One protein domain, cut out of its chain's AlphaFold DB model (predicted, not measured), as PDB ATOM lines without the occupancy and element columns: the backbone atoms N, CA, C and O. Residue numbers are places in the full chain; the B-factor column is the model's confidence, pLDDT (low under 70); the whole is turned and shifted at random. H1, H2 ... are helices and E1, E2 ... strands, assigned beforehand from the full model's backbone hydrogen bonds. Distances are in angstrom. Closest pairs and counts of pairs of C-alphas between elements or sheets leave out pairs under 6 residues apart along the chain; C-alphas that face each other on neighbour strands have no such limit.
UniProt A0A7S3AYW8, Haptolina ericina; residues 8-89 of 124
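Overview. This is residues 8 to 89 of the 124 residues of a protein of Haptolina ericina (UniProt A0A7S3AYW8). A four-stranded sheet curls like part of a barrel, and a long loop, residues 51 to 73, swings out and back to helix H1, which only grazes the sheet. The 82 printed residues, under half in named elements, hold a meander of antiparallel neighbours, E1 E2 E3 E4, then H1: mixed class. It is only just loose, close to compact, radius of gyration of the C-alphas 14.5 A, spanning 38 by 34 by 27 A.

Along the chain. E1, residues 10 to 14, begins at C-alpha 10 (19.721, 60.606, -41.844). E2 is residues 20 to 25, E3 34 to 40, E4 44 to 50, 20.2 A long. H1, residues 74 to 82, ends at C-alpha 82 (13.213, 40.457, -43.062).

Arrangement. Among the hairpins, E3 and E4 have N 36 and O 48 within hydrogen-bond range, 2.9 A. The closest C-alphas of E3 and H1, Ala 34 and Leu 81, are 6.0 A apart. In H1 every O i to N i+4 pair is within range.

Size, cuts and confidence. The printed part has no cut; no printed residue is under pLDDT 70.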
ATOM      1  N   GLY A   8      23.511  64.517 -42.611       92.94
ATOM      2  CA  GLY A   8      22.817  65.079 -41.447       92.94
ATOM      3  C   GLY A   8      21.296  64.905 -41.496       92.94
ATOM      4  O   GLY A   8      20.627  64.995 -40.467       92.94
ATOM      5  N   ARG A   9      20.746  64.596 -42.675       94.31
ATOM      6  CA  ARG A   9      19.325  64.279 -42.873       94.31
ATOM      7  C   ARG A   9      18.953  62.881 -42.390       94.31
ATOM      8  O   ARG A   9      17.770  62.620 -42.165       94.31
ATOM      9  N   CYS A  10      19.933  61.989 -42.248       95.31
ATOM     10  CA  CYS A  10      19.721  60.606 -41.844       95.31
ATOM     11  C   CYS A  10      19.903  60.427 -40.337       95.31
ATOM     12  O   CYS A  10      20.898  60.856 -39.757       95.31
ATOM     13  N   ALA A  11      18.984  59.696 -39.716       96.88
ATOM     14  CA  ALA A  11      19.135  59.197 -38.357       96.88
ATOM     15  C   ALA A  11      18.904  57.686 -38.333       96.88
ATOM     16  O   ALA A  11      17.893  57.202 -38.843       96.88
ATOM     17  N   PHE A  12      19.826  56.953 -37.716       96.75
ATOM     18  CA  PHE A  12      19.748  55.503 -37.570       96.75
ATOM     19  C   PHE A  12      19.415  55.135 -36.129       96.75
ATOM     20  O   PHE A  12      19.889  55.765 -35.186       96.75
ATOM     21  N   THR A  13      18.578  54.120 -35.956       97.00
ATOM     22  CA  THR A  13      18.280  53.520 -34.653       97.00
ATOM     23  C   THR A  13      18.669  52.056 -34.717       97.00
ATOM     24  O   THR A  13      18.120  51.327 -35.540       97.00
ATOM     25  N   LEU A  14      19.633  51.662 -33.887       96.62
ATOM     26  CA  LEU A  14      20.085  50.279 -33.760       96.62
ATOM     27  C   LEU A  14      19.096  49.469 -32.915       96.62
ATOM     28  O   LEU A  14      18.428  50.026 -32.040       96.62
ATOM     29  N   ASP A  15      19.024  48.164 -33.165       94.50
ATOM     30  CA  ASP A  15      18.396  47.233 -32.230       94.50
ATOM     31  C   ASP A  15      19.227  47.069 -30.941       94.50
ATOM     32  O   ASP A  15      20.338  47.587 -30.812       94.50
ATOM     33  N   GLU A  16      18.682  46.342 -29.964       93.94
ATOM     34  CA  GLU A  16      19.334  46.116 -28.664       93.94
ATOM     35  C   GLU A  16      20.677  45.380 -28.778       93.94
ATOM     36  O   GLU A  16      21.528  45.506 -27.899       93.94
ATOM     37  N   LEU A  17      20.866  44.607 -29.851       91.75
ATOM     38  CA  LEU A  17      22.065  43.806 -30.084       91.75
ATOM     39  C   LEU A  17      23.098  44.523 -30.967       91.75
ATOM     40  O   LEU A  17      24.212  44.026 -31.109       91.75
ATOM     41  N   GLY A  18      22.747  45.665 -31.562       91.56
ATOM     42  CA  GLY A  18      23.576  46.392 -32.522       91.56
ATOM     43  C   GLY A  18      23.722  45.711 -33.889       91.56
ATOM     44  O   GLY A  18      24.610  46.088 -34.651       91.56
ATOM     45  N   ASN A  19      22.882  44.722 -34.216       93.62
ATOM     46  CA  ASN A  19      23.013  43.902 -35.429       93.62
ATOM     47  C   ASN A  19      22.081  44.346 -36.558       93.62
ATOM     48  O   ASN A  19      22.304  44.001 -37.719       93.62
ATOM     49  N   THR A  20      21.034  45.104 -36.242       95.56
ATOM     50  CA  THR A  20      20.146  45.697 -37.245       95.56
ATOM     51  C   THR A  20      19.904  47.174 -36.969       95.56
ATOM     52  O   THR A  20      20.083  47.645 -35.844       95.56
ATOM     53  N   ALA A  21      19.512  47.922 -38.003       96.69
ATOM     54  CA  ALA A  21      19.092  49.309 -37.851       96.69
ATOM     55  C   ALA A  21      17.865  49.653 -38.697       96.69
ATOM     56  O   ALA A  21      17.660  49.114 -39.786       96.69
ATOM     57  N   ALA A  22      17.099  50.626 -38.209       95.75
ATOM     58  CA  ALA A  22      16.086  51.351 -38.968       95.75
ATOM     59  C   ALA A  22      16.572  52.776 -39.271       95.75
ATOM     60  O   ALA A  22      17.328  53.356 -38.485       95.75
ATOM     61  N   VAL A  23      16.112  53.360 -40.383       96.50
ATOM     62  CA  VAL A  23      16.496  54.716 -40.806       96.50
ATOM     63  C   VAL A  23      15.311  55.678 -40.808       96.50
ATOM     64  O   VAL A  23      14.179  55.331 -41.162       96.50
ATOM     65  N   LYS A  24      15.601  56.924 -40.442       97.50
ATOM     66  CA  LYS A  24      14.766  58.092 -40.697       97.50
ATOM     67  C   LYS A  24      15.505  59.048 -41.620       97.50
ATOM     68  O   LYS A  24      16.699  59.262 -41.425       97.50
ATOM     69  N   VAL A  25      14.789  59.655 -42.557       95.12
ATOM     70  CA  VAL A  25      15.292  60.750 -43.398       95.12
ATOM     71  C   VAL A  25      14.364  61.942 -43.224       95.12
ATOM     72  O   VAL A  25      13.146  61.790 -43.319       95.12
ATOM     73  N   ASP A  26      14.924  63.106 -42.891       96.12
ATOM     74  CA  ASP A  26      14.164  64.332 -42.594       96.12
ATOM     75  C   ASP A  26      13.055  64.101 -41.543       96.12
ATOM     76  O   ASP A  26      11.923  64.569 -41.660       96.12
ATOM     77  N   GLY A  27      13.363  63.291 -40.523       95.56
ATOM     78  CA  GLY A  27      12.435  62.926 -39.446       95.56
ATOM     79  C   GLY A  27      11.404  61.843 -39.798       95.56
ATOM     80  O   GLY A  27      10.767  61.309 -38.888       95.56
ATOM     81  N   SER A  28      11.272  61.457 -41.070       96.81
ATOM     82  CA  SER A  28      10.322  60.432 -41.521       96.81
ATOM     83  C   SER A  28      10.950  59.041 -41.516       96.81
ATOM     84  O   SER A  28      12.017  58.838 -42.089       96.81
ATOM     85  N   VAL A  29      10.284  58.071 -40.884       96.19
ATOM     86  CA  VAL A  29      10.703  56.659 -40.913       96.19
ATOM     87  C   VAL A  29      10.542  56.111 -42.325       96.19
ATOM     88  O   VAL A  29       9.501  56.316 -42.947       96.19
ATOM     89  N   LEU A  30      11.547  55.374 -42.798       95.44
ATOM     90  CA  LEU A  30      11.482  54.647 -44.061       95.44
ATOM     91  C   LEU A  30      11.289  53.147 -43.776       95.44
ATOM     92  O   LEU A  30      12.275  52.429 -43.632       95.44
ATOM     93  N   PRO A  31      10.038  52.651 -43.668       93.69
ATOM     94  CA  PRO A  31       9.762  51.260 -43.286       93.69
ATOM     95  C   PRO A  31      10.145  50.248 -44.371       93.69
ATOM     96  O   PRO A  31      10.254  49.058 -44.100       93.69
ATOM     97  N   ASP A  32      10.348  50.725 -45.598       95.00
ATOM     98  CA  ASP A  32      10.784  49.919 -46.734       95.00
ATOM     99  C   ASP A  32      12.318  49.816 -46.820       95.00
ATOM    100  O   ASP A  32      12.853  49.388 -47.838       95.00
ATOM    101  N   TRP A  33      13.038  50.218 -45.768       95.50
ATOM    102  CA  TRP A  33      14.488  50.087 -45.655       95.50
ATOM    103  C   TRP A  33      14.874  49.263 -44.428       95.50
ATOM    104  O   TRP A  33      14.345  49.472 -43.337       95.50
ATOM    105  N   ALA A  34      15.849  48.374 -44.601       95.69
ATOM    106  CA  ALA A  34      16.435  47.574 -43.530       95.69
ATOM    107  C   ALA A  34      17.962  47.592 -43.625       95.69
ATOM    108  O   ALA A  34      18.525  47.611 -44.723       95.69
ATOM    109  N   PHE A  35      18.633  47.567 -42.475       96.75
ATOM    110  CA  PHE A  35      20.090  47.569 -42.386       96.75
ATOM    111  C   PHE A  35      20.544  46.432 -41.482       96.75
ATOM    112  O   PHE A  35      20.026  46.279 -40.379       96.75
ATOM    113  N   TYR A  36      21.529  45.674 -41.949       97.06
ATOM    114  CA  TYR A  36      22.160  44.582 -41.216       97.06
ATOM    115  C   TYR A  36      23.620  44.926 -40.983       97.06
ATOM    116  O   TYR A  36      24.315  45.293 -41.928       97.06
ATOM    117  N   LEU A  37      24.077  44.816 -39.743       96.19
ATOM    118  CA  LEU A  37      25.433  45.147 -39.335       96.19
ATOM    119  C   LEU A  37      26.157  43.883 -38.892       96.19
ATOM    120  O   LEU A  37      25.590  43.034 -38.207       96.19
ATOM    121  N   GLN A  38      27.416  43.764 -39.297       95.25
ATOM    122  CA  GLN A  38      28.284  42.674 -38.878       95.25
ATOM    123  C   GLN A  38      29.657  43.227 -38.523       95.25
ATOM    124  O   GLN A  38      30.302  43.889 -39.343       95.25
ATOM    125  N   ALA A  39      30.100  42.923 -37.306       93.69
ATOM    126  CA  ALA A  39      31.480  43.120 -36.907       93.69
ATOM    127  C   ALA A  39      32.370  42.093 -37.613       93.69
ATOM    128  O   ALA A  39      32.031  40.914 -37.734       93.69
ATOM    129  N   LEU A  40      33.531  42.551 -38.050       92.44
ATOM    130  CA  LEU A  40      34.583  41.756 -38.651       92.44
ATOM    131  C   LEU A  40      35.848  41.832 -37.771       92.44
ATOM    132  O   LEU A  40      35.923  42.663 -36.864       92.44
ATOM    133  N   PRO A  41      36.863  40.980 -38.013       92.00
ATOM    134  CA  PRO A  41      38.164  41.105 -37.368       92.00
ATOM    135  C   PRO A  41      38.801  42.489 -37.552       92.00
ATOM    136  O   PRO A  41      38.464  43.241 -38.469       92.00
ATOM    137  N   ASP A  42      39.762  42.799 -36.681       92.00
ATOM    138  CA  ASP A  42      40.562  44.029 -36.723       92.00
ATOM    139  C   ASP A  42      39.729  45.322 -36.679       92.00
ATOM    140  O   ASP A  42      40.071  46.303 -37.331       92.00
ATOM    141  N   ASP A  43      38.632  45.312 -35.912       93.88
ATOM    142  CA  ASP A  43      37.746  46.469 -35.690       93.88
ATOM    143  C   ASP A  43      37.061  46.994 -36.970       93.88
ATOM    144  O   ASP A  43      36.694  48.163 -37.091       93.88
ATOM    145  N   HIS A  44      36.868  46.113 -37.954       93.06
ATOM    146  CA  HIS A  44      36.125  46.436 -39.167       93.06
ATOM    147  C   HIS A  44      34.631  46.155 -38.991       93.06
ATOM    148  O   HIS A  44      34.225  45.238 -38.280       93.06
ATOM    149  N   TRP A  45      33.804  46.911 -39.709       94.81
ATOM    150  CA  TRP A  45      32.358  46.716 -39.754       94.81
ATOM    151  C   TRP A  45      31.857  46.719 -41.190       94.81
ATOM    152  O   TRP A  45      32.330  47.486 -42.030       94.81
ATOM    153  N   ILE A  46      30.858  45.882 -41.452       94.88
ATOM    154  CA  ILE A  46      30.066  45.931 -42.679       94.88
ATOM    155  C   ILE A  46      28.622  46.254 -42.326       94.88
ATOM    156  O   ILE A  46      28.072  45.732 -41.357       94.88
ATOM    157  N   SER A  47      28.001  47.075 -43.170       95.31
ATOM    158  CA  SER A  47      26.555  47.256 -43.214       95.31
ATOM    159  C   SER A  47      26.005  46.817 -44.569       95.31
ATOM    160  O   SER A  47      26.489  47.280 -45.605       95.31
ATOM    161  N   VAL A  48      24.957  45.998 -44.573       96.19
ATOM    162  CA  VAL A  48      24.163  45.679 -45.765       96.19
ATOM    163  C   VAL A  48      22.834  46.414 -45.670       96.19
ATOM    164  O   VAL A  48      22.039  46.155 -44.769       96.19
ATOM    165  N   SER A  49      22.590  47.341 -46.596       95.38
ATOM    166  CA  SER A  49      21.314  48.048 -46.717       95.38
ATOM    167  C   SER A  49      20.432  47.388 -47.770       95.38
ATOM    168  O   SER A  49      20.872  47.181 -48.904       95.38
ATOM    169  N   ARG A  50      19.172  47.130 -47.429       95.00
ATOM    170  CA  ARG A  50      18.135  46.678 -48.358       95.00
ATOM    171  C   ARG A  50      17.070  47.759 -48.461       95.00
ATOM    172  O   ARG A  50      16.617  48.276 -47.444       95.00
ATOM    173  N   GLY A  51      16.691  48.094 -49.686       93.19
ATOM    174  CA  GLY A  51      15.709  49.125 -49.996       93.19
ATOM    175  C   GLY A  51      15.005  48.815 -51.316       93.19
ATOM    176  O   GLY A  51      15.425  47.904 -52.039       93.19
ATOM    177  N   PRO A  52      13.921  49.530 -51.641       90.75
ATOM    178  CA  PRO A  52      13.148  49.239 -52.833       90.75
ATOM    179  C   PRO A  52      13.965  49.605 -54.084       90.75
ATOM    180  O   PRO A  52      14.599  50.663 -54.103       90.75
ATOM    181  N   PRO A  53      13.915  48.802 -55.166       89.19
ATOM    182  CA  PRO A  53      14.613  49.128 -56.413       89.19
ATOM    183  C   PRO A  53      14.238  50.504 -56.977       89.19
ATOM    184  O   PRO A  53      15.060  51.165 -57.603       89.19
ATOM    185  N   THR A  54      13.013  50.970 -56.716       88.31
ATOM    186  CA  THR A  54      12.517  52.293 -57.126       88.31
ATOM    187  C   THR A  54      13.208  53.462 -56.422       88.31
ATOM    188  O   THR A  54      13.100  54.588 -56.896       88.31
ATOM    189  N   ALA A  55      13.913  53.219 -55.313       87.94
ATOM    190  CA  ALA A  55      14.737  54.222 -54.641       87.94
ATOM    191  C   ALA A  55      16.179  54.268 -55.180       87.94
ATOM    192  O   ALA A  55      16.974  55.086 -54.717       87.94
ATOM    193  N   ALA A  56      16.537  53.410 -56.144       87.88
ATOM    194  CA  ALA A  56      17.822  53.501 -56.819       87.88
ATOM    195  C   ALA A  56      17.891  54.798 -57.637       87.88
ATOM    196  O   ALA A  56      17.024  55.088 -58.460       87.88
ATOM    197  N   ILE A  57      18.946  55.576 -57.409       85.25
ATOM    198  CA  ILE A  57      19.168  56.842 -58.104       85.25
ATOM    199  C   ILE A  57      20.185  56.605 -59.202       85.25
ATOM    200  O   ILE A  57      21.350  56.319 -58.936       85.25
ATOM    201  N   ASP A  58      19.720  56.740 -60.436       86.88
ATOM    202  CA  ASP A  58      20.489  56.453 -61.634       86.88
ATOM    203  C   ASP A  58      20.146  57.475 -62.720       86.88
ATOM    204  O   ASP A  58      19.103  57.398 -63.366       86.88
ATOM    205  N   ALA A  59      21.031  58.457 -62.900       84.75
ATOM    206  CA  ALA A  59      20.796  59.593 -63.789       84.75
ATOM    207  C   ALA A  59      20.613  59.190 -65.262       84.75
ATOM    208  O   ALA A  59      19.905  59.876 -65.995       84.75
ATOM    209  N   ASN A  60      21.235  58.085 -65.687       86.56
ATOM    210  CA  ASN A  60      21.232  57.639 -67.082       86.56
ATOM    211  C   ASN A  60      20.409  56.357 -67.297       86.56
ATOM    212  O   ASN A  60      20.363  55.848 -68.414       86.56
ATOM    213  N   GLY A  61      19.801  55.806 -66.241       85.94
ATOM    214  CA  GLY A  61      19.008  54.571 -66.287       85.94
ATOM    215  C   GLY A  61      19.805  53.289 -66.579       85.94
ATOM    216  O   GLY A  61      19.216  52.212 -66.654       85.94
ATOM    217  N   GLY A  62      21.128  53.380 -66.754       91.06
ATOM    218  CA  GLY A  62      21.978  52.252 -67.129       91.06
ATOM    219  C   GLY A  62      22.145  51.211 -66.022       91.06
ATOM    220  O   GLY A  62      22.215  50.024 -66.317       91.06
ATOM    221  N   PHE A  63      22.176  51.633 -64.759       88.12
ATOM    222  CA  PHE A  63      22.231  50.742 -63.602       88.12
ATOM    223  C   PHE A  63      20.873  50.086 -63.337       88.12
ATOM    224  O   PHE A  63      20.805  48.865 -63.212       88.12
ATOM    225  N   VAL A  64      19.782  50.853 -63.325       90.38
ATOM    226  CA  VAL A  64      18.427  50.317 -63.095       90.38
ATOM    227  C   VAL A  64      18.028  49.338 -64.202       90.38
ATOM    228  O   VAL A  64      17.374  48.334 -63.923       90.38
ATOM    229  N   ALA A  65      18.489  49.550 -65.439       91.25
ATOM    230  CA  ALA A  65      18.287  48.610 -66.544       91.25
ATOM    231  C   ALA A  65      18.939  47.231 -66.319       91.25
ATOM    232  O   ALA A  65      18.553  46.266 -66.978       91.25
ATOM    233  N   THR A  66      19.900  47.106 -65.395       91.88
ATOM    234  CA  THR A  66      20.506  45.808 -65.043       91.88
ATOM    235  C   THR A  66      19.649  44.981 -64.086       91.88
ATOM    236  O   THR A  66      19.927  43.799 -63.874       91.88
ATOM    237  N   PHE A  67      18.600  45.564 -63.500       91.50
ATOM    238  CA  PHE A  67      17.761  44.865 -62.537       91.50
ATOM    239  C   PHE A  67      16.915  43.802 -63.232       91.50
ATOM    240  O   PHE A  67      16.074  44.103 -64.075       91.50
ATOM    241  N   SER A  68      17.070  42.545 -62.813       89.62
ATOM    242  CA  SER A  68      16.231  41.449 -63.315       89.62
ATOM    243  C   SER A  68      14.770  41.568 -62.861       89.62
ATOM    244  O   SER A  68      13.884  41.016 -63.506       89.62
ATOM    245  N   GLN A  69      14.514  42.269 -61.748       86.81
ATOM    246  CA  GLN A  69      13.181  42.497 -61.181       86.81
ATOM    247  C   GLN A  69      13.050  43.940 -60.646       86.81
ATOM    248  O   GLN A  69      13.171  44.167 -59.442       86.81
ATOM    249  N   PRO A  70      12.802  44.940 -61.512       84.69
ATOM    250  CA  PRO A  70      12.665  46.342 -61.094       84.69
ATOM    251  C   PRO A  70      11.366  46.613 -60.313       84.69
ATOM    252  O   PRO A  70      11.264  47.604 -59.589       84.69
ATOM    253  N   HIS A  71      10.375  45.723 -60.435       84.75
ATOM    254  CA  HIS A  71       9.098  45.786 -59.731       84.75
ATOM    255  C   HIS A  71       8.886  44.501 -58.932       84.75
ATOM    256  O   HIS A  71       8.387  43.504 -59.450       84.75
ATOM    257  N   LEU A  72       9.275  44.530 -57.661       84.19
ATOM    258  CA  LEU A  72       8.991  43.453 -56.721       84.19
ATOM    259  C   LEU A  72       7.603  43.662 -56.099       84.19
ATOM    260  O   LEU A  72       7.324  44.754 -55.595       84.19
ATOM    261  N   PRO A  73       6.722  42.642 -56.100       88.00
ATOM    262  CA  PRO A  73       5.490  42.688 -55.325       88.00
ATOM    263  C   PRO A  73       5.796  42.997 -53.860       88.00
ATOM    264  O   PRO A  73       6.759  42.474 -53.300       88.00
ATOM    265  N   ARG A  74       4.954  43.820 -53.224       86.19
ATOM    266  CA  ARG A  74       5.181  44.282 -51.845       86.19
ATOM    267  C   ARG A  74       5.433  43.130 -50.874       86.19
ATOM    268  O   ARG A  74       6.306  43.248 -50.029       86.19
ATOM    269  N   GLN A  75       4.688  42.034 -51.002       87.69
ATOM    270  CA  GLN A  75       4.860  40.862 -50.147       87.69
ATOM    271  C   GLN A  75       6.275  40.277 -50.265       87.69
ATOM    272  O   GLN A  75       6.976  40.199 -49.262       87.69
ATOM    273  N   ASN A  76       6.719  39.963 -51.483       88.44
ATOM    274  CA  ASN A  76       8.059  39.427 -51.734       88.44
ATOM    275  C   ASN A  76       9.141  40.386 -51.224       88.44
ATOM    276  O   ASN A  76      10.121  39.965 -50.628       88.44
ATOM    277  N   PHE A  77       8.952  41.693 -51.420       89.31
ATOM    278  CA  PHE A  77       9.895  42.684 -50.916       89.31
ATOM    279  C   PHE A  77       9.983  42.688 -49.379       89.31
ATOM    280  O   PHE A  77      11.074  42.772 -48.832       89.31
ATOM    281  N   GLN A  78       8.861  42.545 -48.671       90.75
ATOM    282  CA  GLN A  78       8.846  42.475 -47.203       90.75
ATOM    283  C   GLN A  78       9.505  41.191 -46.669       90.75
ATOM    284  O   GLN A  78      10.215  41.227 -45.661       90.75
ATOM    285  N   GLU A  79       9.332  40.068 -47.365       92.12
ATOM    286  CA  GLU A  79      10.062  38.827 -47.074       92.12
ATOM    287  C   GLU A  79      11.578  39.038 -47.239       92.12
ATOM    288  O   GLU A  79      12.364  38.685 -46.361       92.12
ATOM    289  N   GLU A  80      11.998  39.715 -48.309       91.50
ATOM    290  CA  GLU A  80      13.400  40.069 -48.542       91.50
ATOM    291  C   GLU A  80      13.949  41.071 -47.519       91.50
ATOM    292  O   GLU A  80      15.112  40.967 -47.140       91.50
ATOM    293  N   LEU A  81      13.151  42.022 -47.028       92.69
ATOM    294  CA  LEU A  81      13.591  42.952 -45.982       92.69
ATOM    295  C   LEU A  81      13.886  42.240 -44.662       92.69
ATOM    296  O   LEU A  81      14.807  42.651 -43.962       92.69
ATOM    297  N   THR A  82      13.137  41.183 -44.343       91.88
ATOM    298  CA  THR A  82      13.213  40.457 -43.062       91.88
ATOM    299  C   THR A  82      14.057  39.186 -43.115       91.88
ATOM    300  O   THR A  82      14.333  38.586 -42.074       91.88
ATOM    301  N   ARG A  83      14.506  38.762 -44.304       94.12
ATOM    302  CA  ARG A  83      15.384  37.596 -44.448       94.12
ATOM    303  C   ARG A  83      16.689  37.801 -43.657       94.12
ATOM    304  O   ARG A  83      17.370  38.796 -43.905       94.12
ATOM    305  N   PRO A  84      17.114  36.856 -42.801       91.38
ATOM    306  CA  PRO A  84      18.395  36.960 -42.105       91.38
ATOM    307  C   PRO A  84      19.565  37.206 -43.068       91.38
ATOM    308  O   PRO A  84      19.640  36.588 -44.132       91.38
ATOM    309  N   GLU A  85      20.465  38.126 -42.719       94.06
ATOM    310  CA  GLU A  85      21.694  38.354 -43.484       94.06
ATOM    311  C   GLU A  85      22.708  37.236 -43.177       94.06
ATOM    312  O   GLU A  85      23.010  37.001 -42.003       94.06
ATOM    313  N   PRO A  86      23.225  36.515 -44.189       93.69
ATOM    314  CA  PRO A  86      24.271  35.523 -43.973       93.69
ATOM    315  C   PRO A  86      25.568  36.169 -43.454       93.69
ATOM    316  O   PRO A  86      25.862  37.322 -43.778       93.69
ATOM    317  N   PRO A  87      26.387  35.433 -42.682       92.12
ATOM    318  CA  PRO A  87      27.659  35.951 -42.202       92.12
ATOM    319  C   PRO A  87      28.649  36.178 -43.352       92.12
ATOM    320  O   PRO A  87      28.754  35.352 -44.267       92.12
ATOM    321  N   PHE A  88      29.427  37.257 -43.280       92.19
ATOM    322  CA  PHE A  88      30.548  37.462 -44.196       92.19
ATOM    323  C   PHE A  88      31.663  36.447 -43.926       92.19
ATOM    324  O   PHE A  88      32.055  36.199 -42.787       92.19
ATOM    325  N   VAL A  89      32.203  35.874 -45.002       89.44
ATOM    326  CA  VAL A  89      33.299  34.903 -44.937       89.44
ATOM    327  C   VAL A  89      34.537  35.501 -45.583       89.44
ATOM    328  O   VAL A  89      34.536  35.824 -46.772       89.44
TER     329      VAL A  89